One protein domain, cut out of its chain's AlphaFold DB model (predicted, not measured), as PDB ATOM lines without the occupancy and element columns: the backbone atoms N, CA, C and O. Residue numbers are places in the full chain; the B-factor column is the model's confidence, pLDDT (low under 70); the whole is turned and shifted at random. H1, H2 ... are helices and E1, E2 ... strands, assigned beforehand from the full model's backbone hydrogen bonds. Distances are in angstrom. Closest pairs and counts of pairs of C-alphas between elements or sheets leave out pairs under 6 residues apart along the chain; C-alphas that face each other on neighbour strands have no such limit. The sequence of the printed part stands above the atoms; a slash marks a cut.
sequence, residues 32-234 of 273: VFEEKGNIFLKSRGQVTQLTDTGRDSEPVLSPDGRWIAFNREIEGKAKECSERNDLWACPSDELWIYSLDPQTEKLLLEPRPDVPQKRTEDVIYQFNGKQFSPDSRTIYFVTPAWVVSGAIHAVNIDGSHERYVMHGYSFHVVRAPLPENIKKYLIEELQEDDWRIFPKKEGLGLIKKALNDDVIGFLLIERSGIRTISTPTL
ATOM      1  N   VAL A  32      29.969  -4.682 -45.693       93.00
ATOM      2  CA  VAL A  32      28.724  -5.406 -45.979       93.00
ATOM      3  C   VAL A  32      27.693  -4.466 -46.582       93.00
ATOM      4  O   VAL A  32      27.691  -3.273 -46.282       93.00
ATOM      5  N   PHE A  33      26.844  -4.994 -47.456       92.38
ATOM      6  CA  PHE A  33      25.781  -4.242 -48.117       92.38
ATOM      7  C   PHE A  33      24.620  -5.166 -48.495       92.38
ATOM      8  O   PHE A  33      24.771  -6.388 -48.537       92.38
ATOM      9  N   GLU A  34      23.458  -4.572 -48.740       95.56
ATOM     10  CA  GLU A  34      22.276  -5.249 -49.274       95.56
ATOM     11  C   GLU A  34      22.212  -5.044 -50.796       95.56
ATOM     12  O   GLU A  34      22.521  -3.958 -51.290       95.56
ATOM     13  N   GLU A  35      21.822  -6.080 -51.543       95.44
ATOM     14  CA  GLU A  35      21.357  -5.927 -52.924       95.44
ATOM     15  C   GLU A  35      20.190  -6.887 -53.227       95.44
ATOM     16  O   GLU A  35      20.343  -8.111 -53.223       95.44
ATOM     17  N   LYS A  36      19.020  -6.322 -53.552       94.81
ATOM     18  CA  LYS A  36      17.768  -7.036 -53.871       94.81
ATOM     19  C   LYS A  36      17.296  -7.946 -52.726       94.81
ATOM     20  O   LYS A  36      16.866  -9.070 -52.976       94.81
ATOM     21  N   GLY A  37      17.398  -7.472 -51.486       93.94
ATOM     22  CA  GLY A  37      17.001  -8.222 -50.292       93.94
ATOM     23  C   GLY A  37      17.959  -9.366 -49.941       93.94
ATOM     24  O   GLY A  37      17.532 -10.387 -49.412       93.94
ATOM     25  N   ASN A  38      19.239  -9.255 -50.292       98.12
ATOM     26  CA  ASN A  38      20.253 -10.270 -50.001       98.12
ATOM     27  C   ASN A  38      21.515  -9.607 -49.456       98.12
ATOM     28  O   ASN A  38      21.891  -8.528 -49.916       98.12
ATOM     29  N   ILE A  39      22.180 -10.254 -48.499       97.19
ATOM     30  CA  ILE A  39      23.383  -9.705 -47.867       97.19
ATOM     31  C   ILE A  39      24.629 -10.114 -48.651       97.19
ATOM     32  O   ILE A  39      24.849 -11.293 -48.934       97.19
ATOM     33  N   PHE A  40      25.488  -9.139 -48.946       96.81
ATOM     34  CA  PHE A  40      26.775  -9.329 -49.604       96.81
ATOM     35  C   PHE A  40      27.918  -8.812 -48.730       96.81
ATOM     36  O   PHE A  40      27.810  -7.778 -48.069       96.81
ATOM     37  N   LEU A  41      29.052  -9.509 -48.781       95.62
ATOM     38  CA  LEU A  41      30.332  -9.063 -48.240       95.62
ATOM     39  C   LEU A  41      31.265  -8.708 -49.397       95.62
ATOM     40  O   LEU A  41      31.525  -9.535 -50.272       95.62
ATOM     41  N   LYS A  42      31.827  -7.499 -49.368       92.94
ATOM     42  CA  LYS A  42      32.965  -7.102 -50.198       92.94
ATOM     43  C   LYS A  42      34.218  -7.030 -49.336       92.94
ATOM     44  O   LYS A  42      34.210  -6.397 -48.287       92.94
ATOM     45  N   SER A  43      35.293  -7.678 -49.772       88.88
ATOM     46  CA  SER A  43      36.545  -7.783 -49.019       88.88
ATOM     47  C   SER A  43      37.710  -8.056 -49.968       88.88
ATOM     48  O   SER A  43      37.609  -8.928 -50.832       88.88
ATOM     49  N   ARG A  44      38.806  -7.294 -49.863       87.06
ATOM     50  CA  ARG A  44      39.998  -7.381 -50.732       87.06
ATOM     51  C   ARG A  44      39.667  -7.320 -52.232       87.06
ATOM     52  O   ARG A  44      40.314  -7.953 -53.061       87.06
ATOM     53  N   GLY A  45      38.620  -6.567 -52.577       86.69
ATOM     54  CA  GLY A  45      38.085  -6.432 -53.937       86.69
ATOM     55  C   GLY A  45      37.158  -7.562 -54.408       86.69
ATOM     56  O   GLY A  45      36.423  -7.350 -55.370       86.69
ATOM     57  N   GLN A  46      37.128  -8.714 -53.732       92.44
ATOM     58  CA  GLN A  46      36.167  -9.788 -54.002       92.44
ATOM     59  C   GLN A  46      34.788  -9.429 -53.428       92.44
ATOM     60  O   GLN A  46      34.701  -8.773 -52.391       92.44
ATOM     61  N   VAL A  47      33.718  -9.868 -54.095       95.69
ATOM     62  CA  VAL A  47      32.331  -9.792 -53.608       95.69
ATOM     63  C   VAL A  47      31.789 -11.212 -53.466       95.69
ATOM     64  O   VAL A  47      31.951 -12.023 -54.378       95.69
ATOM     65  N   THR A  48      31.142 -11.491 -52.337       95.94
ATOM     66  CA  THR A  48      30.545 -12.786 -51.998       95.94
ATOM     67  C   THR A  48      29.119 -12.561 -51.501       95.94
ATOM     68  O   THR A  48      28.909 -11.766 -50.584       95.94
ATOM     69  N   GLN A  49      28.147 -13.257 -52.091       97.56
ATOM     70  CA  GLN A  49      26.777 -13.321 -51.577       97.56
ATOM     71  C   GLN A  49      26.738 -14.241 -50.350       97.56
ATOM     72  O   GLN A  49      27.346 -15.310 -50.379       97.56
ATOM     73  N   LEU A  50      26.056 -13.822 -49.284       97.94
ATOM     74  CA  LEU A  50      25.972 -14.559 -48.017       97.94
ATOM     75  C   LEU A  50      24.582 -15.145 -47.755       97.94
ATOM     76  O   LEU A  50      24.495 -16.223 -47.173       97.94
ATOM     77  N   THR A  51      23.521 -14.465 -48.200       98.19
ATOM     78  CA  THR A  51      22.129 -14.938 -48.109       98.19
ATOM     79  C   THR A  51      21.437 -14.880 -49.473       98.19
ATOM     80  O   THR A  51      21.859 -14.130 -50.355       98.19
ATOM     81  N   ASP A  52      20.399 -15.693 -49.674       97.44
ATOM     82  CA  ASP A  52      19.670 -15.856 -50.943       97.44
ATOM     83  C   ASP A  52      18.135 -15.732 -50.801       97.44
ATOM     84  O   ASP A  52      17.384 -16.096 -51.709       97.44
ATOM     85  N   THR A  53      17.656 -15.190 -49.676       96.38
ATOM     86  CA  THR A  53      16.225 -15.149 -49.323       96.38
ATOM     87  C   THR A  53      15.406 -14.087 -50.061       96.38
ATOM     88  O   THR A  53      14.179 -14.197 -50.119       96.38
ATOM     89  N   GLY A  54      16.046 -13.035 -50.585       96.56
ATOM     90  CA  GLY A  54      15.363 -11.862 -51.140       96.56
ATOM     91  C   GLY A  54      14.593 -11.016 -50.113       96.56
ATOM     92  O   GLY A  54      13.751 -10.214 -50.515       96.56
ATOM     93  N   ARG A  55      14.844 -11.198 -48.806       95.69
ATOM     94  CA  ARG A  55      14.148 -10.539 -47.683       95.69
ATOM     95  C   ARG A  55      15.071  -9.892 -46.640       95.69
ATOM     96  O   ARG A  55      14.590  -9.437 -45.604       95.69
ATOM     97  N   ASP A  56      16.373  -9.852 -46.893       96.62
ATOM     98  CA  ASP A  56      17.396  -9.434 -45.930       96.62
ATOM     99  C   ASP A  56      17.856  -7.986 -46.153       96.62
ATOM    100  O   ASP A  56      18.109  -7.577 -47.284       96.62
ATOM    101  N   SER A  57      17.978  -7.201 -45.078       93.25
ATOM    102  CA  SER A  57      18.235  -5.754 -45.136       93.25
ATOM    103  C   SER A  57      19.017  -5.209 -43.929       93.25
ATOM    104  O   SER A  57      19.223  -5.898 -42.931       93.25
ATOM    105  N   GLU A  58      19.489  -3.960 -44.032       91.19
ATOM    106  CA  GLU A  58      20.289  -3.259 -43.007       91.19
ATOM    107  C   GLU A  58      21.468  -4.074 -42.405       91.19
ATOM    108  O   GLU A  58      21.586  -4.165 -41.177       91.19
ATOM    109  N   PRO A  59      22.356  -4.691 -43.210       96.06
ATOM    110  CA  PRO A  59      23.471  -5.459 -42.668       96.06
ATOM    111  C   PRO A  59      24.515  -4.555 -42.005       96.06
ATOM    112  O   PRO A  59      24.971  -3.573 -42.591       96.06
ATOM    113  N   VAL A  60      24.972  -4.938 -40.812       93.56
ATOM    114  CA  VAL A  60      26.109  -4.307 -40.128       93.56
ATOM    115  C   VAL A  60      27.156  -5.347 -39.746       93.56
ATOM    116  O   VAL A  60      26.831  -6.406 -39.212       93.56
ATOM    117  N   LEU A  61      28.424  -5.055 -40.040       90.38
ATOM    118  CA  LEU A  61      29.563  -5.927 -39.744       90.38
ATOM    119  C   LEU A  61      30.086  -5.650 -38.328       90.38
ATOM    120  O   LEU A  61      30.255  -4.501 -37.921       90.38
ATOM    121  N   SER A  62      30.370  -6.713 -37.583       91.38
ATOM    122  CA  SER A  62      31.030  -6.637 -36.273       91.38
ATOM    123  C   SER A  62      32.468  -6.094 -36.365       91.38
ATOM    124  O   SER A  62      33.180  -6.403 -37.323       91.38
ATOM    125  N   PRO A  63      32.957  -5.339 -35.361       83.56
ATOM    126  CA  PRO A  63      34.333  -4.835 -35.323       83.56
ATOM    127  C   PRO A  63      35.445  -5.896 -35.335       83.56
ATOM    128  O   PRO A  63      36.598  -5.549 -35.594       83.56
ATOM    129  N   ASP A  64      35.137  -7.161 -35.028       82.56
ATOM    130  CA  ASP A  64      36.047  -8.304 -35.171       82.56
ATOM    131  C   ASP A  64      35.912  -9.040 -36.521       82.56
ATOM    132  O   ASP A  64      36.669  -9.972 -36.800       82.56
ATOM    133  N   GLY A  65      34.957  -8.645 -37.366       88.69
ATOM    134  CA  GLY A  65      34.685  -9.242 -38.670       88.69
ATOM    135  C   GLY A  65      34.296 -10.724 -38.632       88.69
ATOM    136  O   GLY A  65      34.582 -11.435 -39.595       88.69
ATOM    137  N   ARG A  66      33.744 -11.247 -37.527       93.12
ATOM    138  CA  ARG A  66      33.204 -12.624 -37.451       93.12
ATOM    139  C   ARG A  66      31.705 -12.685 -37.711       93.12
ATOM    140  O   ARG A  66      31.236 -13.672 -38.265       93.12
ATOM    141  N   TRP A  67      30.981 -11.641 -37.330       96.75
ATOM    142  CA  TRP A  67      29.519 -11.598 -37.306       96.75
ATOM    143  C   TRP A  67      28.955 -10.478 -38.176       96.75
ATOM    144  O   TRP A  67      29.536  -9.392 -38.242       96.75
ATOM    145  N   ILE A  68      27.790 -10.709 -38.773       97.75
ATOM    146  CA  ILE A  68      26.982  -9.687 -39.448       97.75
ATOM    147  C   ILE A  68      25.577  -9.744 -38.857       97.75
ATOM    148  O   ILE A  68      24.989 -10.820 -38.819       97.75
ATOM    149  N   ALA A  69      25.040  -8.617 -38.396       97.88
ATOM    150  CA  ALA A  69      23.659  -8.517 -37.924       97.88
ATOM    151  C   ALA A  69      22.800  -7.839 -38.997       97.88
ATOM    152  O   ALA A  69      23.245  -6.859 -39.590       97.88
ATOM    153  N   PHE A  70      21.597  -8.350 -39.253       97.69
ATOM    154  CA  PHE A  70      20.716  -7.876 -40.326       97.69
ATOM    155  C   PHE A  70      19.236  -8.080 -39.970       97.69
ATOM    156  O   PHE A  70      18.907  -8.891 -39.102       97.69
ATOM    157  N   ASN A  71      18.348  -7.337 -40.630       97.00
ATOM    158  CA  ASN A  71      16.901  -7.550 -40.565       97.00
ATOM    159  C   ASN A  71      16.493  -8.577 -41.627       97.00
ATOM    160  O   ASN A  71      16.978  -8.493 -42.755       97.00
ATOM    161  N   ARG A  72      15.557  -9.476 -41.311       96.94
ATOM    162  CA  ARG A  72      14.895 -10.364 -42.283       96.94
ATOM    163  C   ARG A  72      13.388 -10.152 -42.255       96.94
ATOM    164  O   ARG A  72      12.784 -10.257 -41.191       96.94
ATOM    165  N   GLU A  73      12.776  -9.899 -43.408       93.88
ATOM    166  CA  GLU A  73      11.316  -9.821 -43.522       93.88
ATOM    167  C   GLU A  73      10.676 -11.210 -43.352       93.88
ATOM    168  O   GLU A  73      11.087 -12.203 -43.968       93.88
ATOM    169  N   ILE A  74       9.644 -11.273 -42.512       91.94
ATOM    170  CA  ILE A  74       8.910 -12.487 -42.159       91.94
ATOM    171  C   ILE A  74       7.912 -12.819 -43.266       91.94
ATOM    172  O   ILE A  74       7.085 -11.997 -43.662       91.94
ATOM    173  N   GLU A  75       7.946 -14.062 -43.740       87.81
ATOM    174  CA  GLU A  75       7.108 -14.499 -44.852       87.81
ATOM    175  C   GLU A  75       5.608 -14.356 -44.554       87.81
ATOM    176  O   GLU A  75       5.119 -14.733 -43.489       87.81
ATOM    177  N   GLY A  76       4.863 -13.791 -45.507       80.31
ATOM    178  CA  GLY A  76       3.418 -13.589 -45.390       80.31
ATOM    179  C   GLY A  76       2.984 -12.445 -44.464       80.31
ATOM    180  O   GLY A  76       1.804 -12.093 -44.485       80.31
ATOM    181  N   LYS A  77       3.889 -11.811 -43.703       74.88
ATOM    182  CA  LYS A  77       3.588 -10.535 -43.041       74.88
ATOM    183  C   LYS A  77       3.765  -9.393 -44.036       74.88
ATOM    184  O   LYS A  77       4.873  -9.107 -44.477       74.88
ATOM    185  N   ALA A  78       2.679  -8.701 -44.359       60.47
ATOM    186  CA  ALA A  78       2.783  -7.414 -45.031       60.47
ATOM    187  C   ALA A  78       3.476  -6.388 -44.113       60.47
ATOM    188  O   ALA A  78       3.348  -6.455 -42.889       60.47
ATOM    189  N   LYS A  79       4.099  -5.359 -44.701       62.41
ATOM    190  CA  LYS A  79       4.539  -4.142 -43.982       62.41
ATOM    191  C   LYS A  79       3.363  -3.242 -43.556       62.41
ATOM    192  O   LYS A  79       3.544  -2.061 -43.270       62.41
ATOM    193  N   GLU A  80       2.151  -3.796 -43.525       58.72
ATOM    194  CA  GLU A  80       0.949  -3.162 -42.996       58.72
ATOM    195  C   GLU A  80       1.081  -3.033 -41.478       58.72
ATOM    196  O   GLU A  80       0.793  -3.946 -40.703       58.72
ATOM    197  N   CYS A  81       1.557  -1.866 -41.063       68.06
ATOM    198  CA  CYS A  81       1.502  -1.430 -39.683       68.06
ATOM    199  C   CYS A  81       0.045  -1.429 -39.190       68.06
ATOM    200  O   CYS A  81      -0.864  -1.031 -39.919       68.06
ATOM    201  N   SER A  82      -0.172  -1.829 -37.940       64.25
ATOM    202  CA  SER A  82      -1.496  -1.857 -37.312       64.25
ATOM    203  C   SER A  82      -1.476  -1.141 -35.965       64.25
ATOM    204  O   SER A  82      -0.469  -1.171 -35.258       64.25
ATOM    205  N   GLU A  83      -2.594  -0.515 -35.593       62.09
ATOM    206  CA  GLU A  83      -2.779   0.022 -34.243       62.09
ATOM    207  C   GLU A  83      -2.840  -1.140 -33.240       62.09
ATOM    208  O   GLU A  83      -3.783  -1.935 -33.217       62.09
ATOM    209  N   ARG A  84      -1.794  -1.262 -32.421       61.12
ATOM    210  CA  ARG A  84      -1.622  -2.285 -31.385       61.12
ATOM    211  C   ARG A  84      -1.286  -1.573 -30.083       61.12
ATOM    212  O   ARG A  84      -0.228  -0.967 -29.967       61.12
ATOM    213  N   ASN A  85      -2.188  -1.635 -29.103       58.38
ATOM    214  CA  ASN A  85      -2.024  -0.998 -27.787       58.38
ATOM    215  C   ASN A  85      -1.696   0.514 -27.867       58.38
ATOM    216  O   ASN A  85      -0.862   1.004 -27.107       58.38
ATOM    217  N   ASP A  86      -2.359   1.241 -28.772       57.25
ATOM    218  CA  ASP A  86      -2.133   2.661 -29.114       57.25
ATOM    219  C   ASP A  86      -0.753   2.980 -29.742       57.25
ATOM    220  O   ASP A  86      -0.359   4.143 -29.838       57.25
ATOM    221  N   LEU A  87      -0.025   1.960 -30.218       59.59
ATOM    222  CA  LEU A  87       1.204   2.095 -31.006       59.59
ATOM    223  C   LEU A  87       0.980   1.653 -32.458       59.59
ATOM    224  O   LEU A  87       0.267   0.688 -32.728       59.59
ATOM    225  N   TRP A  88       1.627   2.339 -33.401       64.12
ATOM    226  CA  TRP A  88       1.581   2.016 -34.829       64.12
ATOM    227  C   TRP A  88       2.639   0.954 -35.158       64.12
ATOM    228  O   TRP A  88       3.771   1.277 -35.517       64.12
ATOM    229  N   ALA A  89       2.292  -0.320 -34.963       67.88
ATOM    230  CA  ALA A  89       3.251  -1.418 -34.960       67.88
ATOM    231  C   ALA A  89       3.314  -2.162 -36.299       67.88
ATOM    232  O   ALA A  89       2.318  -2.733 -36.750       67.88
ATOM    233  N   CYS A  90       4.515  -2.232 -36.880       77.56
ATOM    234  CA  CYS A  90       4.827  -2.996 -38.089       77.56
ATOM    235  C   CYS A  90       5.831  -4.122 -37.740       77.56
ATOM    236  O   CYS A  90       7.029  -3.994 -37.988       77.56
ATOM    237  N   PRO A  91       5.389  -5.231 -37.111       79.50
ATOM    238  CA  PRO A  91       6.257  -6.334 -36.698       79.50
ATOM    239  C   PRO A  91       6.576  -7.280 -37.869       79.50
ATOM    240  O   PRO A  91       6.373  -8.496 -37.762       79.50
ATOM    241  N   SER A  92       7.014  -6.717 -38.999       83.94
ATOM    242  CA  SER A  92       7.343  -7.436 -40.234       83.94
ATOM    243  C   SER A  92       8.690  -8.148 -40.180       83.94
ATOM    244  O   SER A  92       8.868  -9.095 -40.934       83.94
ATOM    245  N   ASP A  93       9.600  -7.737 -39.293       91.44
ATOM    246  CA  ASP A  93      11.017  -8.108 -39.384       91.44
ATOM    247  C   ASP A  93      11.511  -8.883 -38.151       91.44
ATOM    248  O   ASP A  93      11.078  -8.635 -37.023       91.44
ATOM    249  N   GLU A  94      12.464  -9.785 -38.375       96.25
ATOM    250  CA  GLU A  94      13.280 -10.482 -37.373       96.25
ATOM    251  C   GLU A  94      14.713  -9.932 -37.364       96.25
ATOM    252  O   GLU A  94      15.237  -9.551 -38.413       96.25
ATOM    253  N   LEU A  95      15.385  -9.966 -36.210       97.81
ATOM    254  CA  LEU A  95      16.828  -9.723 -36.131       97.81
ATOM    255  C   LEU A  95      17.575 -11.041 -36.309       97.81
ATOM    256  O   LEU A  95      17.379 -11.975 -35.530       97.81
ATOM    257  N   TRP A  96      18.473 -11.098 -37.287       98.38
ATOM    258  CA  TRP A  96      19.303 -12.262 -37.587       98.38
ATOM    259  C   TRP A  96      20.790 -11.951 -37.424       98.38
ATOM    260  O   TRP A  96      21.224 -10.799 -37.499       98.38
ATOM    261  N   ILE A  97      21.578 -13.006 -37.205       98.19
ATOM    262  CA  ILE A  97      23.038 -12.954 -37.157       98.19
ATOM    263  C   ILE A  97      23.645 -14.009 -38.091       98.19
ATOM    264  O   ILE A  97      23.265 -15.179 -38.068       98.19
ATOM    265  N   TYR A  98      24.601 -13.591 -38.919       98.19
ATOM    266  CA  TYR A  98      25.397 -14.443 -39.800       98.19
ATOM    267  C   TYR A  98      26.810 -14.576 -39.226       98.19
ATOM    268  O   TYR A  98      27.479 -13.570 -38.986       98.19
ATOM    269  N   SER A  99      27.269 -15.806 -39.021       96.44
ATOM    270  CA  SER A  99      28.668 -16.134 -38.743       96.44
ATOM    271  C   SER A  99      29.423 -16.287 -40.060       96.44
ATOM    272  O   SER A  99      28.955 -16.986 -40.952       96.44
ATOM    273  N   LEU A 100      30.593 -15.662 -40.186       94.06
ATOM    274  CA  LEU A 100      31.470 -15.796 -41.356       94.06
ATOM    275  C   LEU A 100      32.404 -17.017 -41.277       94.06
ATOM    276  O   LEU A 100      32.927 -17.438 -42.308       94.06
ATOM    277  N   ASP A 101      32.610 -17.580 -40.083       90.38
ATOM    278  CA  ASP A 101      33.422 -18.782 -39.846       90.38
ATOM    279  C   ASP A 101      32.937 -19.528 -38.578       90.38
ATOM    280  O   ASP A 101      33.207 -19.062 -37.466       90.38
ATOM    281  N   PRO A 102      32.187 -20.646 -38.707       93.75
ATOM    282  CA  PRO A 102      31.690 -21.235 -39.955       93.75
ATOM    283  C   PRO A 102      30.632 -20.342 -40.622       93.75
ATOM    284  O   PRO A 102      29.996 -19.539 -39.946       93.75
ATOM    285  N   GLN A 103      30.414 -20.507 -41.931       94.69
ATOM    286  CA  GLN A 103      29.367 -19.791 -42.674       94.69
ATOM    287  C   GLN A 103      27.975 -20.333 -42.317       94.69
ATOM    288  O   GLN A 103      27.528 -21.335 -42.874       94.69
ATOM    289  N   THR A 104      27.320 -19.701 -41.341       96.62
ATOM    290  CA  THR A 104      26.013 -20.120 -40.802       96.62
ATOM    291  C   THR A 104      25.208 -18.925 -40.305       96.62
ATOM    292  O   THR A 104      25.722 -18.122 -39.526       96.62
ATOM    293  N   GLU A 105      23.928 -18.852 -40.662       95.69
ATOM    294  CA  GLU A 105      22.984 -17.872 -40.115       95.69
ATOM    295  C   GLU A 105      22.141 -18.424 -38.956       95.69
ATOM    296  O   GLU A 105      21.964 -19.635 -38.802       95.69
ATOM    297  N   LYS A 106      21.625 -17.515 -38.125       96.12
ATOM    298  CA  LYS A 106      20.759 -17.805 -36.980       96.12
ATOM    299  C   LYS A 106      19.805 -16.631 -36.707       96.12
ATOM    300  O   LYS A 106      20.234 -15.480 -36.662       96.12
ATOM    301  N   LEU A 107      18.545 -16.947 -36.405       97.31
ATOM    302  CA  LEU A 107      17.576 -16.029 -35.797       97.31
ATOM    303  C   LEU A 107      18.051 -15.594 -34.399       97.31
ATOM    304  O   LEU A 107      18.287 -16.435 -33.524       97.31
ATOM    305  N   LEU A 108      18.210 -14.286 -34.191       97.06
ATOM    306  CA  LEU A 108      18.699 -13.703 -32.942       97.06
ATOM    307  C   LEU A 108      17.558 -13.202 -32.047       97.06
ATOM    308  O   LEU A 108      17.573 -13.493 -30.853       97.06
ATOM    309  N   LEU A 109      16.576 -12.484 -32.611       97.00
ATOM    310  CA  LEU A 109      15.360 -12.046 -31.911       97.00
ATOM    311  C   LEU A 109      14.133 -12.058 -32.836       97.00
ATOM    312  O   LEU A 109      14.133 -11.440 -33.901       97.00
ATOM    313  N   GLU A 110      13.059 -12.688 -32.362       94.88
ATOM    314  CA  GLU A 110      11.704 -12.539 -32.906       94.88
ATOM    315  C   GLU A 110      11.082 -11.195 -32.470       94.88
ATOM    316  O   GLU A 110      11.349 -10.731 -31.352       94.88
ATOM    317  N   PRO A 111      10.204 -10.577 -33.283       92.25
ATOM    318  CA  PRO A 111       9.451  -9.404 -32.862       92.25
ATOM    319  C   PRO A 111       8.375  -9.762 -31.823       92.25
ATOM    320  O   PRO A 111       7.503 -10.602 -32.052       92.25
ATOM    321  N   ARG A 112       8.389  -9.043 -30.700       90.06
ATOM    322  CA  ARG A 112       7.431  -9.099 -29.588       90.06
ATOM    323  C   ARG A 112       6.729  -7.732 -29.434       90.06
ATOM    324  O   ARG A 112       7.088  -6.957 -28.548       90.06
ATOM    325  N   PRO A 113       5.746  -7.400 -30.295       81.94
ATOM    326  CA  PRO A 113       5.009  -6.134 -30.219       81.94
ATOM    327  C   PRO A 113       3.953  -6.116 -29.099       81.94
ATOM    328  O   PRO A 113       3.576  -5.051 -28.618       81.94
ATOM    329  N   ASP A 114       3.459  -7.285 -28.682       81.62
ATOM    330  CA  ASP A 114       2.293  -7.424 -27.800       81.62
ATOM    331  C   ASP A 114       2.657  -7.327 -26.307       81.62
ATOM    332  O   ASP A 114       2.429  -8.248 -25.520       81.62
ATOM    333  N   VAL A 115       3.226  -6.187 -25.906       78.56
ATOM    334  CA  VAL A 115       3.519  -5.860 -24.499       78.56
ATOM    335  C   VAL A 115       2.465  -4.914 -23.895       78.56
ATOM    336  O   VAL A 115       1.835  -4.140 -24.622       78.56
ATOM    337  N   PRO A 116       2.236  -4.939 -22.567       77.00
ATOM    338  CA  PRO A 116       1.317  -4.007 -21.910       77.00
ATOM    339  C   PRO A 116       1.773  -2.543 -22.030       77.00
ATOM    340  O   PRO A 116       2.953  -2.258 -21.881       77.00
ATOM    341  N   GLN A 117       0.838  -1.590 -22.126       69.50
ATOM    342  CA  GLN A 117       1.111  -0.133 -22.216       69.50
ATOM    343  C   GLN A 117       1.907   0.494 -21.046       69.50
ATOM    344  O   GLN A 117       2.223   1.679 -21.067       69.50
ATOM    345  N   LYS A 118       2.191  -0.269 -19.984       73.06
ATOM    346  CA  LYS A 118       3.049   0.135 -18.849       73.06
ATOM    347  C   LYS A 118       4.434  -0.531 -18.886       73.06
ATOM    348  O   LYS A 118       5.097  -0.591 -17.858       73.06
ATOM    349  N   ARG A 119       4.770  -1.121 -20.033       81.81
ATOM    350  CA  ARG A 119       5.986  -1.869 -20.369       81.81
ATOM    351  C   ARG A 119       6.352  -1.606 -21.835       81.81
ATOM    352  O   ARG A 119       6.714  -2.504 -22.586       81.81
ATOM    353  N   THR A 120       6.166  -0.364 -22.267       76.12
ATOM    354  CA  THR A 120       6.439   0.102 -23.633       76.12
ATOM    355  C   THR A 120       7.939   0.054 -23.955       76.12
ATOM    356  O   THR A 120       8.332  -0.102 -25.103       76.12
ATOM    357  N   GLU A 121       8.775   0.102 -22.922       80.31
ATOM    358  CA  GLU A 121      10.211  -0.172 -22.942       80.31
ATOM    359  C   GLU A 121      10.580  -1.633 -23.274       80.31
ATOM    360  O   GLU A 121      11.740  -1.904 -23.552       80.31
ATOM    361  N   ASP A 122       9.631  -2.577 -23.256       86.25
ATOM    362  CA  ASP A 122       9.850  -3.990 -23.610       86.25
ATOM    363  C   ASP A 122       9.405  -4.330 -25.051       86.25
ATOM    364  O   ASP A 122       9.413  -5.504 -25.442       86.25
ATOM    365  N   VAL A 123       8.986  -3.327 -25.837       84.62
ATOM    366  CA  VAL A 123       8.563  -3.491 -27.237       84.62
ATOM    367  C   VAL A 123       9.750  -3.899 -28.111       84.62
ATOM    368  O   VAL A 123      10.713  -3.148 -28.257       84.62
ATOM    369  N   ILE A 124       9.633  -5.048 -28.783       90.81
ATOM    370  CA  ILE A 124      10.621  -5.512 -29.764       90.81
ATOM    371  C   ILE A 124       9.977  -5.652 -31.145       90.81
ATOM    372  O   ILE A 124       9.211  -6.578 -31.378       90.81
ATOM    373  N   TYR A 125      10.291  -4.754 -32.074       89.81
ATOM    374  CA  TYR A 125      10.171  -4.927 -33.531       89.81
ATOM    375  C   TYR A 125      10.913  -3.775 -34.226       89.81
ATOM    376  O   TYR A 125      11.287  -2.820 -33.545       89.81
ATOM    377  N   GLN A 126      11.113  -3.858 -35.551       85.88
ATOM    378  CA  GLN A 126      11.835  -2.853 -36.353       85.88
ATOM    379  C   GLN A 126      13.189  -2.498 -35.721       85.88
ATOM    380  O   GLN A 126      13.356  -1.460 -35.084       85.88
ATOM    381  N   PHE A 127      14.137  -3.431 -35.853       91.62
ATOM    382  CA  PHE A 127      15.452  -3.424 -35.207       91.62
ATOM    383  C   PHE A 127      16.398  -2.400 -35.857       91.62
ATOM    384  O   PHE A 127      17.386  -2.751 -36.501       91.62
ATOM    385  N   ASN A 128      16.080  -1.119 -35.730       86.44
ATOM    386  CA  ASN A 128      16.673  -0.038 -36.509       86.44
ATOM    387  C   ASN A 128      18.060   0.368 -35.980       86.44
ATOM    388  O   ASN A 128      18.347   0.270 -34.783       86.44
ATOM    389  N   GLY A 129      18.928   0.881 -36.859       81.06
ATOM    390  CA  GLY A 129      20.173   1.560 -36.459       81.06
ATOM    391  C   GLY A 129      21.197   0.683 -35.721       81.06
ATOM    392  O   GLY A 129      21.968   1.198 -34.906       81.06
ATOM    393  N   LYS A 130      21.182  -0.633 -35.986       89.81
ATOM    394  CA  LYS A 130      22.024  -1.658 -35.341       89.81
ATOM    395  C   LYS A 130      23.497  -1.255 -35.282       89.81
ATOM    396  O   LYS A 130      24.084  -0.901 -36.300       89.81
ATOM    397  N   GLN A 131      24.131  -1.410 -34.123       86.56
ATOM    398  CA  GLN A 131      25.581  -1.280 -33.962       86.56
ATOM    399  C   GLN A 131      26.103  -2.349 -32.999       86.56
ATOM    400  O   GLN A 131      25.553  -2.557 -31.917       86.56
ATOM    401  N   PHE A 132      27.188  -3.018 -33.381       84.88
ATOM    402  CA  PHE A 132      27.899  -3.945 -32.502       84.88
ATOM    403  C   PHE A 132      28.681  -3.204 -31.413       84.88
ATOM    404  O   PHE A 132      29.172  -2.090 -31.616       84.88
ATOM    405  N   SER A 133      28.873  -3.875 -30.282       81.75
ATOM    406  CA  SER A 133      29.843  -3.480 -29.275       81.75
ATOM    407  C   SER A 133      31.279  -3.507 -29.816       81.75
ATOM    408  O   SER A 133      31.618  -4.337 -30.668       81.75
ATOM    409  N   PRO A 134      32.172  -2.655 -29.285       73.69
ATOM    410  CA  PRO A 134      33.613  -2.766 -29.440       73.69
ATOM    411  C   PRO A 134      34.192  -4.172 -29.279       73.69
ATOM    412  O   PRO A 134      35.045  -4.542 -30.088       73.69
ATOM    413  N   ASP A 135      33.739  -4.959 -28.302       78.69
ATOM    414  CA  ASP A 135      34.195  -6.341 -28.099       78.69
ATOM    415  C   ASP A 135      33.523  -7.379 -29.027       78.69
ATOM    416  O   ASP A 135      33.887  -8.556 -29.006       78.69
ATOM    417  N   SER A 136      32.581  -6.933 -29.869       85.12
ATOM    418  CA  SER A 136      31.776  -7.725 -30.812       85.12
ATOM    419  C   SER A 136      30.849  -8.781 -30.185       85.12
ATOM    420  O   SER A 136      30.375  -9.664 -30.896       85.12
ATOM    421  N   ARG A 137      30.552  -8.699 -28.879       86.62
ATOM    422  CA  ARG A 137      29.652  -9.629 -28.166       86.62
ATOM    423  C   ARG A 137      28.214  -9.143 -27.985       86.62
ATOM    424  O   ARG A 137      27.349  -9.975 -27.723       86.62
ATOM    425  N   THR A 138      27.949  -7.845 -28.110       88.19
ATOM    426  CA  THR A 138      26.615  -7.243 -27.946       88.19
ATOM    427  C   THR A 138      26.207  -6.522 -29.227       88.19
ATOM    428  O   THR A 138      27.042  -5.919 -29.894       88.19
ATOM    429  N   ILE A 139      24.923  -6.552 -29.570       93.44
ATOM    430  CA  ILE A 139      24.305  -5.727 -30.609       93.44
ATOM    431  C   ILE A 139      23.336  -4.771 -29.916       93.44
ATOM    432  O   ILE A 139      22.435  -5.199 -29.194       93.44
ATOM    433  N   TYR A 140      23.536  -3.480 -30.148       89.31
ATOM    434  CA  TYR A 140      22.640  -2.405 -29.741       89.31
ATOM    435  C   TYR A 140      21.746  -2.018 -30.921       89.31
ATOM    436  O   TYR A 140      22.206  -2.039 -32.065       89.31
ATOM    437  N   PHE A 141      20.483  -1.677 -30.671       90.31
ATOM    438  CA  PHE A 141      19.501  -1.319 -31.705       90.31
ATOM    439  C   PHE A 141      18.386  -0.432 -31.132       90.31
ATOM    440  O   PHE A 141      18.175  -0.409 -29.919       90.31
ATOM    441  N   VAL A 142      17.670   0.289 -31.997       85.50
ATOM    442  CA  VAL A 142      16.469   1.064 -31.637       85.50
ATOM    443  C   VAL A 142      15.216   0.282 -32.030       85.50
ATOM    444  O   VAL A 142      15.188  -0.309 -33.104       85.50
ATOM    445  N   THR A 143      14.172   0.327 -31.206       86.81
ATOM    446  CA  THR A 143      12.805  -0.115 -31.528       86.81
ATOM    447  C   THR A 143      11.819   1.054 -31.374       86.81
ATOM    448  O   THR A 143      12.093   2.015 -30.638       86.81
ATOM    449  N   PRO A 144      10.655   1.041 -32.049       80.31
ATOM    450  CA  PRO A 144       9.602   2.019 -31.797       80.31
ATOM    451  C   PRO A 144       8.926   1.738 -30.451       80.31
ATOM    452  O   PRO A 144       8.450   0.631 -30.216       80.31
ATOM    453  N   ALA A 145       8.845   2.751 -29.588       73.81
ATOM    454  CA  ALA A 145       8.284   2.612 -28.245       73.81
ATOM    455  C   ALA A 145       7.269   3.722 -27.935       73.81
ATOM    456  O   ALA A 145       6.080   3.449 -27.796       73.81
ATOM    457  N   TRP A 146       7.693   4.986 -27.890       73.12
ATOM    458  CA  TRP A 146       6.832   6.123 -27.554       73.12
ATOM    459  C   TRP A 146       6.660   7.101 -28.724       73.12
ATOM    460  O   TRP A 146       7.521   7.241 -29.590       73.12
ATOM    461  N   VAL A 147       5.573   7.878 -28.681       64.75
ATOM    462  CA  VAL A 147       5.246   8.950 -29.650       64.75
ATOM    463  C   VAL A 147       6.346  10.027 -29.759       64.75
ATOM    464  O   VAL A 147       6.384  10.776 -30.731       64.75
ATOM    465  N   VAL A 148       7.238  10.116 -28.765       53.22
ATOM    466  CA  VAL A 148       8.311  11.126 -28.667       53.22
ATOM    467  C   VAL A 148       9.726  10.543 -28.533       53.22
ATOM    468  O   VAL A 148      10.684  11.312 -28.486       53.22
ATOM    469  N   SER A 149       9.878   9.217 -28.459       62.91
ATOM    470  CA  SER A 149      11.180   8.538 -28.383       62.91
ATOM    471  C   SER A 149      11.066   7.059 -28.757       62.91
ATOM    472  O   SER A 149      10.121   6.388 -28.351       62.91
ATOM    473  N   GLY A 150      12.057   6.515 -29.462       73.19
ATOM    474  CA  GLY A 150      12.257   5.064 -29.523       73.19
ATOM    475  C   GLY A 150      12.741   4.502 -28.180       73.19
ATOM    476  O   GLY A 150      13.022   5.254 -27.240       73.19
ATOM    477  N   ALA A 151      12.857   3.183 -28.096       78.38
ATOM    478  CA  ALA A 151      13.595   2.494 -27.045       78.38
ATOM    479  C   ALA A 151      14.905   1.958 -27.627       78.38
ATOM    480  O   ALA A 151      14.934   1.452 -28.743       78.38
ATOM    481  N   ILE A 152      16.002   2.082 -26.885       80.44
ATOM    482  CA  ILE A 152      17.299   1.513 -27.252       80.44
ATOM    483  C   ILE A 152      17.494   0.245 -26.435       80.44
ATOM    484  O   ILE A 152      17.395   0.271 -25.207       80.44
ATOM    485  N   HIS A 153      17.787  -0.846 -27.128       86.00
ATOM    486  CA  HIS A 153      17.980  -2.177 -26.569       86.00
ATOM    487  C   HIS A 153      19.408  -2.667 -26.796       86.00
ATOM    488  O   HIS A 153      20.153  -2.136 -27.622       86.00
ATOM    489  N   ALA A 154      19.777  -3.707 -26.055       88.44
ATOM    490  CA  ALA A 154      21.039  -4.415 -26.182       88.44
ATOM    491  C   ALA A 154      20.815  -5.920 -26.020       88.44
ATOM    492  O   ALA A 154      20.222  -6.336 -25.028       88.44
ATOM    493  N   VAL A 155      21.328  -6.735 -26.942       94.38
ATOM    494  CA  VAL A 155      21.276  -8.207 -26.890       94.38
ATOM    495  C   VAL A 155      22.657  -8.796 -27.155       94.38
ATOM    496  O   VAL A 155      23.421  -8.246 -27.946       94.38
ATOM    497  N   ASN A 156      23.005  -9.909 -26.515       94.88
ATOM    498  CA  ASN A 156      24.250 -10.611 -26.818       94.88
ATOM    499  C   ASN A 156      24.144 -11.350 -28.168       94.88
ATOM    500  O   ASN A 156      23.062 -11.766 -28.572       94.88
ATOM    501  N   ILE A 157      25.270 -11.600 -28.843       93.88
ATOM    502  CA  ILE A 157      25.328 -12.336 -30.128       93.88
ATOM    503  C   ILE A 157      24.805 -13.785 -30.066       93.88
ATOM    504  O   ILE A 157      24.514 -14.393 -31.094       93.88
ATOM    505  N   ASP A 158      24.656 -14.356 -28.869       93.75
ATOM    506  CA  ASP A 158      24.035 -15.664 -28.647       93.75
ATOM    507  C   ASP A 158      22.504 -15.593 -28.453       93.75
ATOM    508  O   ASP A 158      21.852 -16.637 -28.401       93.75
ATOM    509  N   GLY A 159      21.916 -14.393 -28.421       93.06
ATOM    510  CA  GLY A 159      20.495 -14.133 -28.157       93.06
ATOM    511  C   GLY A 159      20.160 -13.985 -26.667       93.06
ATOM    512  O   GLY A 159      19.001 -13.778 -26.313       93.06
ATOM    513  N   SER A 160      21.149 -14.092 -25.775       94.50
ATOM    514  CA  SER A 160      20.957 -13.920 -24.334       94.50
ATOM    515  C   SER A 160      20.996 -12.447 -23.908       94.50
ATOM    516  O   SER A 160      21.456 -11.570 -24.640       94.50
ATOM    517  N   HIS A 161      20.533 -12.179 -22.682       91.19
ATOM    518  CA  HIS A 161      20.639 -10.874 -22.012       91.19
ATOM    519  C   HIS A 161      20.088  -9.680 -22.815       91.19
ATOM    520  O   HIS A 161      20.582  -8.556 -22.667       91.19
ATOM    521  N   GLU A 162      19.049  -9.912 -23.630       93.50
ATOM    522  CA  GLU A 162      18.258  -8.824 -24.208       93.50
ATOM    523  C   GLU A 162      17.675  -7.958 -23.089       93.50
ATOM    524  O   GLU A 162      17.141  -8.472 -22.100       93.50
ATOM    525  N   ARG A 163      17.856  -6.647 -23.221       89.06
ATOM    526  CA  ARG A 163      17.423  -5.647 -22.251       89.06
ATOM    527  C   ARG A 163      17.176  -4.309 -22.932       89.06
ATOM    528  O   ARG A 163      17.960  -3.885 -23.784       89.06
ATOM    529  N   TYR A 164      16.172  -3.595 -22.438       83.81
ATOM    530  CA  TYR A 164      16.094  -2.145 -22.559       83.81
ATOM    531  C   TYR A 164      17.318  -1.478 -21.911       83.81
ATOM    532  O   TYR A 164      17.789  -1.903 -20.852       83.81
ATOM    533  N   VAL A 165      17.816  -0.416 -22.541       79.31
ATOM    534  CA  VAL A 165      18.950   0.396 -22.076       79.31
ATOM    535  C   VAL A 165      18.482   1.802 -21.696       79.31
ATOM    536  O   VAL A 165      18.784   2.278 -20.603       79.31
ATOM    537  N   MET A 166      17.762   2.480 -22.596       69.88
ATOM    538  CA  MET A 166      17.352   3.888 -22.466       69.88
ATOM    539  C   MET A 166      16.348   4.289 -23.562       69.88
ATOM    540  O   MET A 166      16.199   3.583 -24.554       69.88
ATOM    541  N   HIS A 167      15.704   5.451 -23.433       67.12
ATOM    542  CA  HIS A 167      14.856   6.020 -24.485       67.12
ATOM    543  C   HIS A 167      15.685   6.842 -25.490       67.12
ATOM    544  O   HIS A 167      16.524   7.649 -25.091       67.12
ATOM    545  N   GLY A 168      15.437   6.701 -26.790       62.88
ATOM    546  CA  GLY A 168      16.139   7.462 -27.829       62.88
ATOM    547  C   GLY A 168      15.789   7.019 -29.249       62.88
ATOM    548  O   GLY A 168      15.287   5.919 -29.455       62.88
ATOM    549  N   TYR A 169      16.039   7.889 -30.232       61.44
ATOM    550  CA  TYR A 169      15.868   7.584 -31.664       61.44
ATOM    551  C   TYR A 169      17.188   7.285 -32.391       61.44
ATOM    552  O   TYR A 169      17.172   6.732 -33.487       61.44
ATOM    553  N   SER A 170      18.326   7.656 -31.807       60.00
ATOM    554  CA  SER A 170      19.660   7.458 -32.371       60.00
ATOM    555  C   SER A 170      20.683   7.296 -31.250       60.00
ATOM    556  O   SER A 170      20.466   7.740 -30.123       60.00
ATOM    557  N   PHE A 171      21.795   6.634 -31.555       64.25
ATOM    558  CA  PHE A 171      22.929   6.454 -30.654       64.25
ATOM    559  C   PHE A 171      24.187   6.156 -31.468       64.25
ATOM    560  O   PHE A 171      24.101   5.716 -32.616       64.25
ATOM    561  N   HIS A 172      25.354   6.329 -30.852       61.28
ATOM    562  CA  HIS A 172      26.610   5.801 -31.371       61.28
ATOM    563  C   HIS A 172      27.335   4.999 -30.295       61.28
ATOM    564  O   HIS A 172      27.512   5.483 -29.174       61.28
ATOM    565  N   VAL A 173      27.766   3.784 -30.639       64.56
ATOM    566  CA  VAL A 173      28.656   2.989 -29.785       64.56
ATOM    567  C   VAL A 173      30.096   3.384 -30.088       64.56
ATOM    568  O   VAL A 173      30.515   3.387 -31.246       64.56
ATOM    569  N   VAL A 174      30.868   3.737 -29.061       57.50
ATOM    570  CA  VAL A 174      32.217   4.294 -29.230       57.50
ATOM    571  C   VAL A 174      33.281   3.509 -28.475       57.50
ATOM    572  O   VAL A 174      33.084   3.070 -27.343       57.50
ATOM    573  N   ARG A 175      34.452   3.366 -29.108       50.44
ATOM    574  CA  ARG A 175      35.655   2.787 -28.496       50.44
ATOM    575  C   ARG A 175      36.361   3.822 -27.623       50.44
ATOM    576  O   ARG A 175      36.809   4.855 -28.114       50.44
ATOM    577  N   ALA A 176      36.467   3.524 -26.332       50.06
ATOM    578  CA  ALA A 176      37.166   4.338 -25.342       50.06
ATOM    579  C   ALA A 176      38.709   4.169 -25.420       50.06
ATOM    580  O   ALA A 176      39.193   3.160 -25.943       50.06
ATOM    581  N   PRO A 177      39.514   5.105 -24.867       43.78
ATOM    582  CA  PRO A 177      39.126   6.333 -24.169       43.78
ATOM    583  C   PRO A 177      38.698   7.459 -25.119       43.78
ATOM    584  O   PRO A 177      39.311   7.681 -26.159       43.78
ATOM    585  N   LEU A 178      37.683   8.225 -24.707       46.78
ATOM    586  CA  LEU A 178      37.303   9.464 -25.390       46.78
ATOM    587  C   LEU A 178      38.471  10.472 -25.390       46.78
ATOM    588  O   LEU A 178      39.140  10.604 -24.358       46.78
ATOM    589  N   PRO A 179      38.689  11.226 -26.484       45.72
ATOM    590  CA  PRO A 179      39.617  12.354 -26.496       45.72
ATOM    591  C   PRO A 179      39.296  13.373 -25.394       45.72
ATOM    592  O   PRO A 179      38.126  13.640 -25.110       45.72
ATOM    593  N   GLU A 180      40.321  13.980 -24.786       52.78
ATOM    594  CA  GLU A 180      40.138  14.907 -23.655       52.78
ATOM    595  C   GLU A 180      39.259  16.118 -24.002       52.78
ATOM    596  O   GLU A 180      38.530  16.605 -23.145       52.78
ATOM    597  N   ASN A 181      39.242  16.568 -25.261       46.88
ATOM    598  CA  ASN A 181      38.326  17.618 -25.713       46.88
ATOM    599  C   ASN A 181      36.850  17.179 -25.682       46.88
ATOM    600  O   ASN A 181      36.001  17.996 -25.348       46.88
ATOM    601  N   ILE A 182      36.540  15.906 -25.960       50.31
ATOM    602  CA  ILE A 182      35.172  15.363 -25.867       50.31
ATOM    603  C   ILE A 182      34.768  15.182 -24.400       50.31
ATOM    604  O   ILE A 182      33.662  15.553 -24.019       50.31
ATOM    605  N   LYS A 183      35.677  14.683 -23.549       49.47
ATOM    606  CA  LYS A 183      35.440  14.620 -22.094       49.47
ATOM    607  C   LYS A 183      35.169  16.008 -21.515       49.47
ATOM    608  O   LYS A 183      34.216  16.180 -20.768       49.47
ATOM    609  N   LYS A 184      35.994  16.993 -21.880       50.00
ATOM    610  CA  LYS A 184      35.869  18.382 -21.439       50.00
ATOM    611  C   LYS A 184      34.545  19.000 -21.896       50.00
ATOM    612  O   LYS A 184      33.846  19.575 -21.074       50.00
ATOM    613  N   TYR A 185      34.169  18.801 -23.160       47.56
ATOM    614  CA  TYR A 185      32.882  19.228 -23.717       47.56
ATOM    615  C   TYR A 185      31.689  18.688 -22.904       47.56
ATOM    616  O   TYR A 185      30.874  19.461 -22.407       47.56
ATOM    617  N   LEU A 186      31.659  17.373 -22.650       48.84
ATOM    618  CA  LEU A 186      30.626  16.714 -21.834       48.84
ATOM    619  C   LEU A 186      30.595  17.168 -20.358       48.84
ATOM    620  O   LEU A 186      29.595  16.943 -19.683       48.84
ATOM    621  N   ILE A 187      31.673  17.766 -19.841       49.41
ATOM    622  CA  ILE A 187      31.783  18.241 -18.451       49.41
ATOM    623  C   ILE A 187      31.446  19.736 -18.319       49.41
ATOM    624  O   ILE A 187      30.923  20.142 -17.284       49.41
ATOM    625  N   GLU A 188      31.755  20.556 -19.327       43.34
ATOM    626  CA  GLU A 188      31.617  22.022 -19.264       43.34
ATOM    627  C   GLU A 188      30.330  22.561 -19.908       43.34
ATOM    628  O   GLU A 188      29.841  23.610 -19.478       43.34
ATOM    629  N   GLU A 189      29.770  21.867 -20.908       40.56
ATOM    630  CA  GLU A 189      28.577  22.332 -21.635       40.56
ATOM    631  C   GLU A 189      27.259  21.745 -21.089       40.56
ATOM    632  O   GLU A 189      26.224  22.391 -21.209       40.56
ATOM    633  N   LEU A 190      27.282  20.602 -20.382       41.69
ATOM    634  CA  LEU A 190      26.113  20.058 -19.664       41.69
ATOM    635  C   LEU A 190      25.822  20.837 -18.363       41.69
ATOM    636  O   LEU A 190      26.060  20.346 -17.256       41.69
ATOM    637  N   GLN A 191      25.310  22.062 -18.492       37.91
ATOM    638  CA  GLN A 191      24.901  22.890 -17.351       37.91
ATOM    639  C   GLN A 191      23.495  22.519 -16.843       37.91
ATOM    640  O   GLN A 191      22.739  21.804 -17.500       37.91
ATOM    641  N   GLU A 192      23.140  22.973 -15.633       39.53
ATOM    642  CA  GLU A 192      21.976  22.458 -14.886       39.53
ATOM    643  C   GLU A 192      20.614  22.635 -15.591       39.53
ATOM    644  O   GLU A 192      19.671  21.922 -15.244       39.53
ATOM    645  N   ASP A 193      20.505  23.531 -16.579       34.88
ATOM    646  CA  ASP A 193      19.260  23.855 -17.290       34.88
ATOM    647  C   ASP A 193      18.996  23.069 -18.596       34.88
ATOM    648  O   ASP A 193      17.890  23.146 -19.139       34.88
ATOM    649  N   ASP A 194      19.923  22.220 -19.061       37.62
ATOM    650  CA  ASP A 194      19.728  21.362 -20.254       37.62
ATOM    651  C   ASP A 194      18.900  20.083 -19.992       37.62
ATOM    652  O   ASP A 194      18.885  19.118 -20.763       37.62
ATOM    653  N   TRP A 195      18.092  20.087 -18.928       31.20
ATOM    654  CA  TRP A 195      17.168  19.006 -18.556       31.20
ATOM    655  C   TRP A 195      16.058  18.726 -19.587       31.20
ATOM    656  O   TRP A 195      15.269  17.801 -19.403       31.20
ATOM    657  N   ARG A 196      15.994  19.466 -20.700       32.50
ATOM    658  CA  ARG A 196      15.011  19.273 -21.786       32.50
ATOM    659  C   ARG A 196      15.140  17.922 -22.506       32.50
ATOM    660  O   ARG A 196      14.204  17.525 -23.194       32.50
ATOM    661  N   ILE A 197      16.263  17.224 -22.333       35.41
ATOM    662  CA  ILE A 197      16.548  15.906 -22.929       35.41
ATOM    663  C   ILE A 197      16.029  14.742 -22.051       35.41
ATOM    664  O   ILE A 197      15.788  13.652 -22.566       35.41
ATOM    665  N   PHE A 198      15.801  14.953 -20.744       31.69
ATOM    666  CA  PHE A 198      15.436  13.883 -19.801       31.69
ATOM    667  C   PHE A 198      14.235  14.256 -18.907       31.69
ATOM    668  O   PHE A 198      14.299  15.227 -18.148       31.69
ATOM    669  N   PRO A 199      13.134  13.480 -18.916       25.48
ATOM    670  CA  PRO A 199      11.952  13.807 -18.125       25.48
ATOM    671  C   PRO A 199      12.163  13.534 -16.622       25.48
ATOM    672  O   PRO A 199      11.983  12.407 -16.166       25.48
ATOM    673  N   LYS A 200      12.408  14.619 -15.861       31.48
ATOM    674  CA  LYS A 200      12.496  14.778 -14.378       31.48
ATOM    675  C   LYS A 200      13.915  14.937 -13.808       31.48
ATOM    676  O   LYS A 200      14.923  14.571 -14.400       31.48
ATOM    677  N   LYS A 201      13.959  15.468 -12.575       33.81
ATOM    678  CA  LYS A 201      15.146  15.865 -11.784       33.81
ATOM    679  C   LYS A 201      16.079  14.720 -11.340       33.81
ATOM    680  O   LYS A 201      16.886  14.900 -10.434       33.81
ATOM    681  N   GLU A 202      15.987  13.554 -11.964       37.22
ATOM    682  CA  GLU A 202      16.865  12.406 -11.707       37.22
ATOM    683  C   GLU A 202      18.159  12.481 -12.542       37.22
ATOM    684  O   GLU A 202      19.135  11.804 -12.222       37.22
ATOM    685  N   GLY A 203      18.209  13.367 -13.550       35.09
ATOM    686  CA  GLY A 203      19.313  13.527 -14.506       35.09
ATOM    687  C   GLY A 203      20.719  13.591 -13.898       35.09
ATOM    688  O   GLY A 203      21.606  12.898 -14.373       35.09
ATOM    689  N   LEU A 204      20.946  14.327 -12.804       35.62
ATOM    690  CA  LEU A 204      22.279  14.419 -12.178       35.62
ATOM    691  C   LEU A 204      22.713  13.110 -11.483       35.62
ATOM    692  O   LEU A 204      23.906  12.810 -11.396       35.62
ATOM    693  N   GLY A 205      21.748  12.315 -11.011       35.88
ATOM    694  CA  GLY A 205      21.979  10.954 -10.525       35.88
ATOM    695  C   GLY A 205      22.182   9.973 -11.677       35.88
ATOM    696  O   GLY A 205      23.110   9.170 -11.633       35.88
ATOM    697  N   LEU A 206      21.379  10.092 -12.738       35.69
ATOM    698  CA  LEU A 206      21.483   9.283 -13.952       35.69
ATOM    699  C   LEU A 206      22.790   9.531 -14.715       35.69
ATOM    700  O   LEU A 206      23.378   8.564 -15.165       35.69
ATOM    701  N   ILE A 207      23.306  10.762 -14.787       36.84
ATOM    702  CA  ILE A 207      24.597  11.086 -15.423       36.84
ATOM    703  C   ILE A 207      25.771  10.563 -14.580       36.84
ATOM    704  O   ILE A 207      26.702   9.968 -15.114       36.84
ATOM    705  N   LYS A 208      25.731  10.703 -13.247       36.66
ATOM    706  CA  LYS A 208      26.767  10.112 -12.374       36.66
ATOM    707  C   LYS A 208      26.712   8.585 -12.339       36.66
ATOM    708  O   LYS A 208      27.751   7.953 -12.170       36.66
ATOM    709  N   LYS A 209      25.529   7.997 -12.526       35.34
ATOM    710  CA  LYS A 209      25.369   6.562 -12.762       35.34
ATOM    711  C   LYS A 209      25.916   6.187 -14.141       35.34
ATOM    712  O   LYS A 209      26.766   5.322 -14.210       35.34
ATOM    713  N   ALA A 210      25.554   6.899 -15.202       34.38
ATOM    714  CA  ALA A 210      26.029   6.704 -16.573       34.38
ATOM    715  C   ALA A 210      27.551   6.806 -16.754       34.38
ATOM    716  O   ALA A 210      28.101   6.165 -17.639       34.38
ATOM    717  N   LEU A 211      28.236   7.596 -15.924       37.19
ATOM    718  CA  LEU A 211      29.701   7.707 -15.913       37.19
ATOM    719  C   LEU A 211      30.397   6.595 -15.094       37.19
ATOM    720  O   LEU A 211      31.623   6.493 -15.134       37.19
ATOM    721  N   ASN A 212      29.631   5.770 -14.369       38.28
ATOM    722  CA  ASN A 212      30.087   4.546 -13.691       38.28
ATOM    723  C   ASN A 212      29.593   3.257 -14.388       38.28
ATOM    724  O   ASN A 212      30.297   2.252 -14.354       38.28
ATOM    725  N   ASP A 213      28.421   3.320 -15.032       32.16
ATOM    726  CA  ASP A 213      27.677   2.229 -15.682       32.16
ATOM    727  C   ASP A 213      27.619   2.403 -17.228       32.16
ATOM    728  O   ASP A 213      26.812   1.765 -17.896       32.16
ATOM    729  N   ASP A 214      28.466   3.276 -17.795       38.69
ATOM    730  CA  ASP A 214      28.821   3.402 -19.225       38.69
ATOM    731  C   ASP A 214      27.689   3.756 -20.258       38.69
ATOM    732  O   ASP A 214      27.800   3.445 -21.448       38.69
ATOM    733  N   VAL A 215      26.619   4.478 -19.864       32.19
ATOM    734  CA  VAL A 215      25.460   4.827 -20.746       32.19
ATOM    735  C   VAL A 215      25.018   6.307 -20.672       32.19
ATOM    736  O   VAL A 215      24.160   6.655 -19.862       32.19
ATOM    737  N   ILE A 216      25.513   7.185 -21.561       38.44
ATOM    738  CA  ILE A 216      24.952   8.543 -21.773       38.44
ATOM    739  C   ILE A 216      24.125   8.582 -23.068       38.44
ATOM    740  O   ILE A 216      24.492   7.977 -24.070       38.44
ATOM    741  N   GLY A 217      23.023   9.342 -23.066       32.09
ATOM    742  CA  GLY A 217      21.942   9.292 -24.065       32.09
ATOM    743  C   GLY A 217      22.243   9.649 -25.532       32.09
ATOM    744  O   GLY A 217      21.313   9.702 -26.326       32.09
ATOM    745  N   PHE A 218      23.502   9.887 -25.897       42.69
ATOM    746  CA  PHE A 218      23.964  10.051 -27.287       42.69
ATOM    747  C   PHE A 218      25.268   9.283 -27.574       42.69
ATOM    748  O   PHE A 218      25.805   9.354 -28.680       42.69
ATOM    749  N   LEU A 219      25.809   8.567 -26.581       38.56
ATOM    750  CA  LEU A 219      27.171   8.047 -26.584       38.56
ATOM    751  C   LEU A 219      27.268   6.817 -25.669       38.56
ATOM    752  O   LEU A 219      27.345   6.944 -24.446       38.56
ATOM    753  N   LEU A 220      27.267   5.623 -26.264       36.38
ATOM    754  CA  LEU A 220      27.343   4.358 -25.536       36.38
ATOM    755  C   LEU A 220      28.806   3.891 -25.500       36.38
ATOM    756  O   LEU A 220      29.401   3.605 -26.540       36.38
ATOM    757  N   ILE A 221      29.416   3.898 -24.312       35.84
ATOM    758  CA  ILE A 221      30.876   3.850 -24.147       35.84
ATOM    759  C   ILE A 221      31.295   2.476 -23.624       35.84
ATOM    760  O   ILE A 221      31.363   2.272 -22.421       35.84
ATOM    761  N   GLU A 222      31.652   1.529 -24.488       33.31
ATOM    762  CA  GLU A 222      32.170   0.250 -23.987       33.31
ATOM    763  C   GLU A 222      33.686   0.300 -23.741       33.31
ATOM    764  O   GLU A 222      34.480   0.714 -24.595       33.31
ATOM    765  N   ARG A 223      34.113  -0.180 -22.568       29.12
ATOM    766  CA  ARG A 223      35.525  -0.290 -22.175       29.12
ATOM    767  C   ARG A 223      36.252  -1.469 -22.838       29.12
ATOM    768  O   ARG A 223      36.680  -2.404 -22.163       29.12
ATOM    769  N   SER A 224      36.495  -1.386 -24.144       27.56
ATOM    770  CA  SER A 224      37.548  -2.171 -24.807       27.56
ATOM    771  C   SER A 224      38.264  -1.368 -25.908       27.56
ATOM    772  O   SER A 224      37.750  -0.371 -26.417       27.56
ATOM    773  N   GLY A 225      39.526  -1.719 -26.181       26.94
ATOM    774  CA  GLY A 225      40.499  -0.799 -26.783       26.94
ATOM    775  C   GLY A 225      40.446  -0.620 -28.309       26.94
ATOM    776  O   GLY A 225      40.180  -1.553 -29.057       26.94
ATOM    777  N   ILE A 226      40.786   0.604 -28.735       25.64
ATOM    778  CA  ILE A 226      41.423   1.028 -30.005       25.64
ATOM    779  C   ILE A 226      41.143   0.187 -31.273       25.64
ATOM    780  O   ILE A 226      41.737  -0.865 -31.486       25.64
ATOM    781  N   ARG A 227      40.445   0.800 -32.241       23.14
ATOM    782  CA  ARG A 227      41.001   1.095 -33.586       23.14
ATOM    783  C   ARG A 227      40.196   2.219 -34.260       23.14
ATOM    784  O   ARG A 227      39.127   2.580 -33.777       23.14
ATOM    785  N   THR A 228      40.782   2.819 -35.294       23.56
ATOM    786  CA  THR A 228      40.389   4.098 -35.917       23.56
ATOM    787  C   THR A 228      38.973   4.104 -36.500       23.56
ATOM    788  O   THR A 228      38.557   3.129 -37.115       23.56
ATOM    789  N   ILE A 229      38.268   5.235 -36.377       23.52
ATOM    790  CA  ILE A 229      36.993   5.475 -37.071       23.52
ATOM    791  C   ILE A 229      37.279   5.922 -38.509       23.52
ATOM    792  O   ILE A 229      37.874   6.977 -38.724       23.52
ATOM    793  N   SER A 230      36.798   5.157 -39.486       24.11
ATOM    794  CA  SER A 230      36.705   5.568 -40.889       24.11
ATOM    795  C   SER A 230      35.246   5.502 -41.345       24.11
ATOM    796  O   SER A 230      34.719   4.411 -41.530       24.11
ATOM    797  N   THR A 231      34.630   6.679 -41.520       26.03
ATOM    798  CA  THR A 231      33.328   6.939 -42.180       26.03
ATOM    799  C   THR A 231      32.114   6.091 -41.749       26.03
ATOM    800  O   THR A 231      31.972   4.958 -42.205       26.03
ATOM    801  N   PRO A 232      31.147   6.664 -41.004       31.75
ATOM    802  CA  PRO A 232      29.789   6.124 -40.931       31.75
ATOM    803  C   PRO A 232      29.062   6.319 -42.270       31.75
ATOM    804  O   PRO A 232      29.107   7.408 -42.850       31.75
ATOM    805  N   THR A 233      28.347   5.302 -42.742       27.55
ATOM    806  CA  THR A 233      27.397   5.424 -43.855       27.55
ATOM    807  C   THR A 233      26.123   6.134 -43.388       27.55
ATOM    808  O   THR A 233      25.374   5.624 -42.561       27.55
ATOM    809  N   LEU A 234      25.882   7.333 -43.923       35.88
ATOM    810  CA  LEU A 234      24.636   8.091 -43.768       35.88
ATOM    811  C   LEU A 234      23.661   7.706 -44.885       35.88
ATOM    812  O   LEU A 234      24.079   7.711 -46.044       35.88
TER     813      LEU A 234
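AT A GLANCE: This is residues 32 to 234 of the 273 residues of an uncharacterized protein of Nitrospinae bacterium CG11_big_fil_rev_8_21_14_0_20_56_8 (UniProt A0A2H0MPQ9). Three antiparallel sheets follow one another as slabs along the longest axis, E4 E5 E8 E9 in the middle, partly face to face with E1 E2 E3 on one side and with E10 E11 E12 E13 on the other. Past the last slab come a small parallel pair, E14 and E15, and then a loose end with two short helices, H1 and H2; the small hairpin E6 E7 lies off one end of the strands. The printed part has 203 residues with strands E1 to E14, then H1, H2 and E15; it is mostly strand, though under half of the residues are in named elements. It is compact, with a radius of gyration of the C-alphas of 18.2 A and spans of 53 by 45 by 29 A.

IN THESE COORDINATES: E1 is residues 32 to 34, beginning at C-alpha 32 (28.724, -5.406, -45.979); E2 is 39 to 43 and E3 46 to 49. E4 is 56 to 61, E5 67 to 73, E6 82 to 84, E7 87 to 89, E8 93 to 100 (21.9 A) and E9 103 to 109. E10 is 128 to 132, E11 138 to 146 (23.9 A), E12 149 to 156 (23.2 A) and E13 163 to 167. E14 is 173 to 175, H1 180 to 188 (11.9 A), H2 203 to 210 (9.8 A) and E15 219 to 222, ending at C-alpha 222 (32.170, 0.250, -23.987).

HOW THE PARTS SIT: The three larger sheets form a stack of sheets, face to face in turn. E1 E2 E3 is a meander, each strand the antiparallel neighbour of the one before, with N 33 and O 40 at 3.0 A and N 41 and O 48 at 2.9 A. It faces the strongly twisted sheet E4 E5 E8 E9, the closest C-alphas of E1 and E4 being Glu 34 and Ser 57, 5.8 A. In that sheet N 57 and O 71 are 2.8 A apart, N 70 and O 96 3.0 A, and N 97 and O 106 2.9 A. In the hairpin E6 and E7, N 82 and O 89 are 2.9 A apart. The sheet E4 E5 E8 E9 also faces the meander E10 E11 E12 E13, their strands at 32 degrees; the closest C-alphas of E4 and E10 are Val 60 and Lys 130, 6.8 A. In this meander N 131 and O 140 are 2.9 A apart, N 143 and O 151 2.8 A, and N 152 and O 166 2.8 A. E14, H1, H2 and E15 form a strand-helix-strand unit, two parallel neighbour strands with helices between, its crossover right-handed; N 174 and O 220 are 2.9 A apart. H1 and H2 are apart, and every O i to N i+4 pair in them is within hydrogen-bond range.

THE WHOLE: The C-alphas farthest apart are those of Gln 46 and Lys 201, 53.7 A. The printed part has no cut; the links E9 to E10 and H1 to H2 are long. Residues 179 to 185, of which 180 to 185 belong to H1, stand free. The mean pLDDT of the printed part is 70.8; it is under 70 in 85 residues, among them 78 to 89 and 166 to 234.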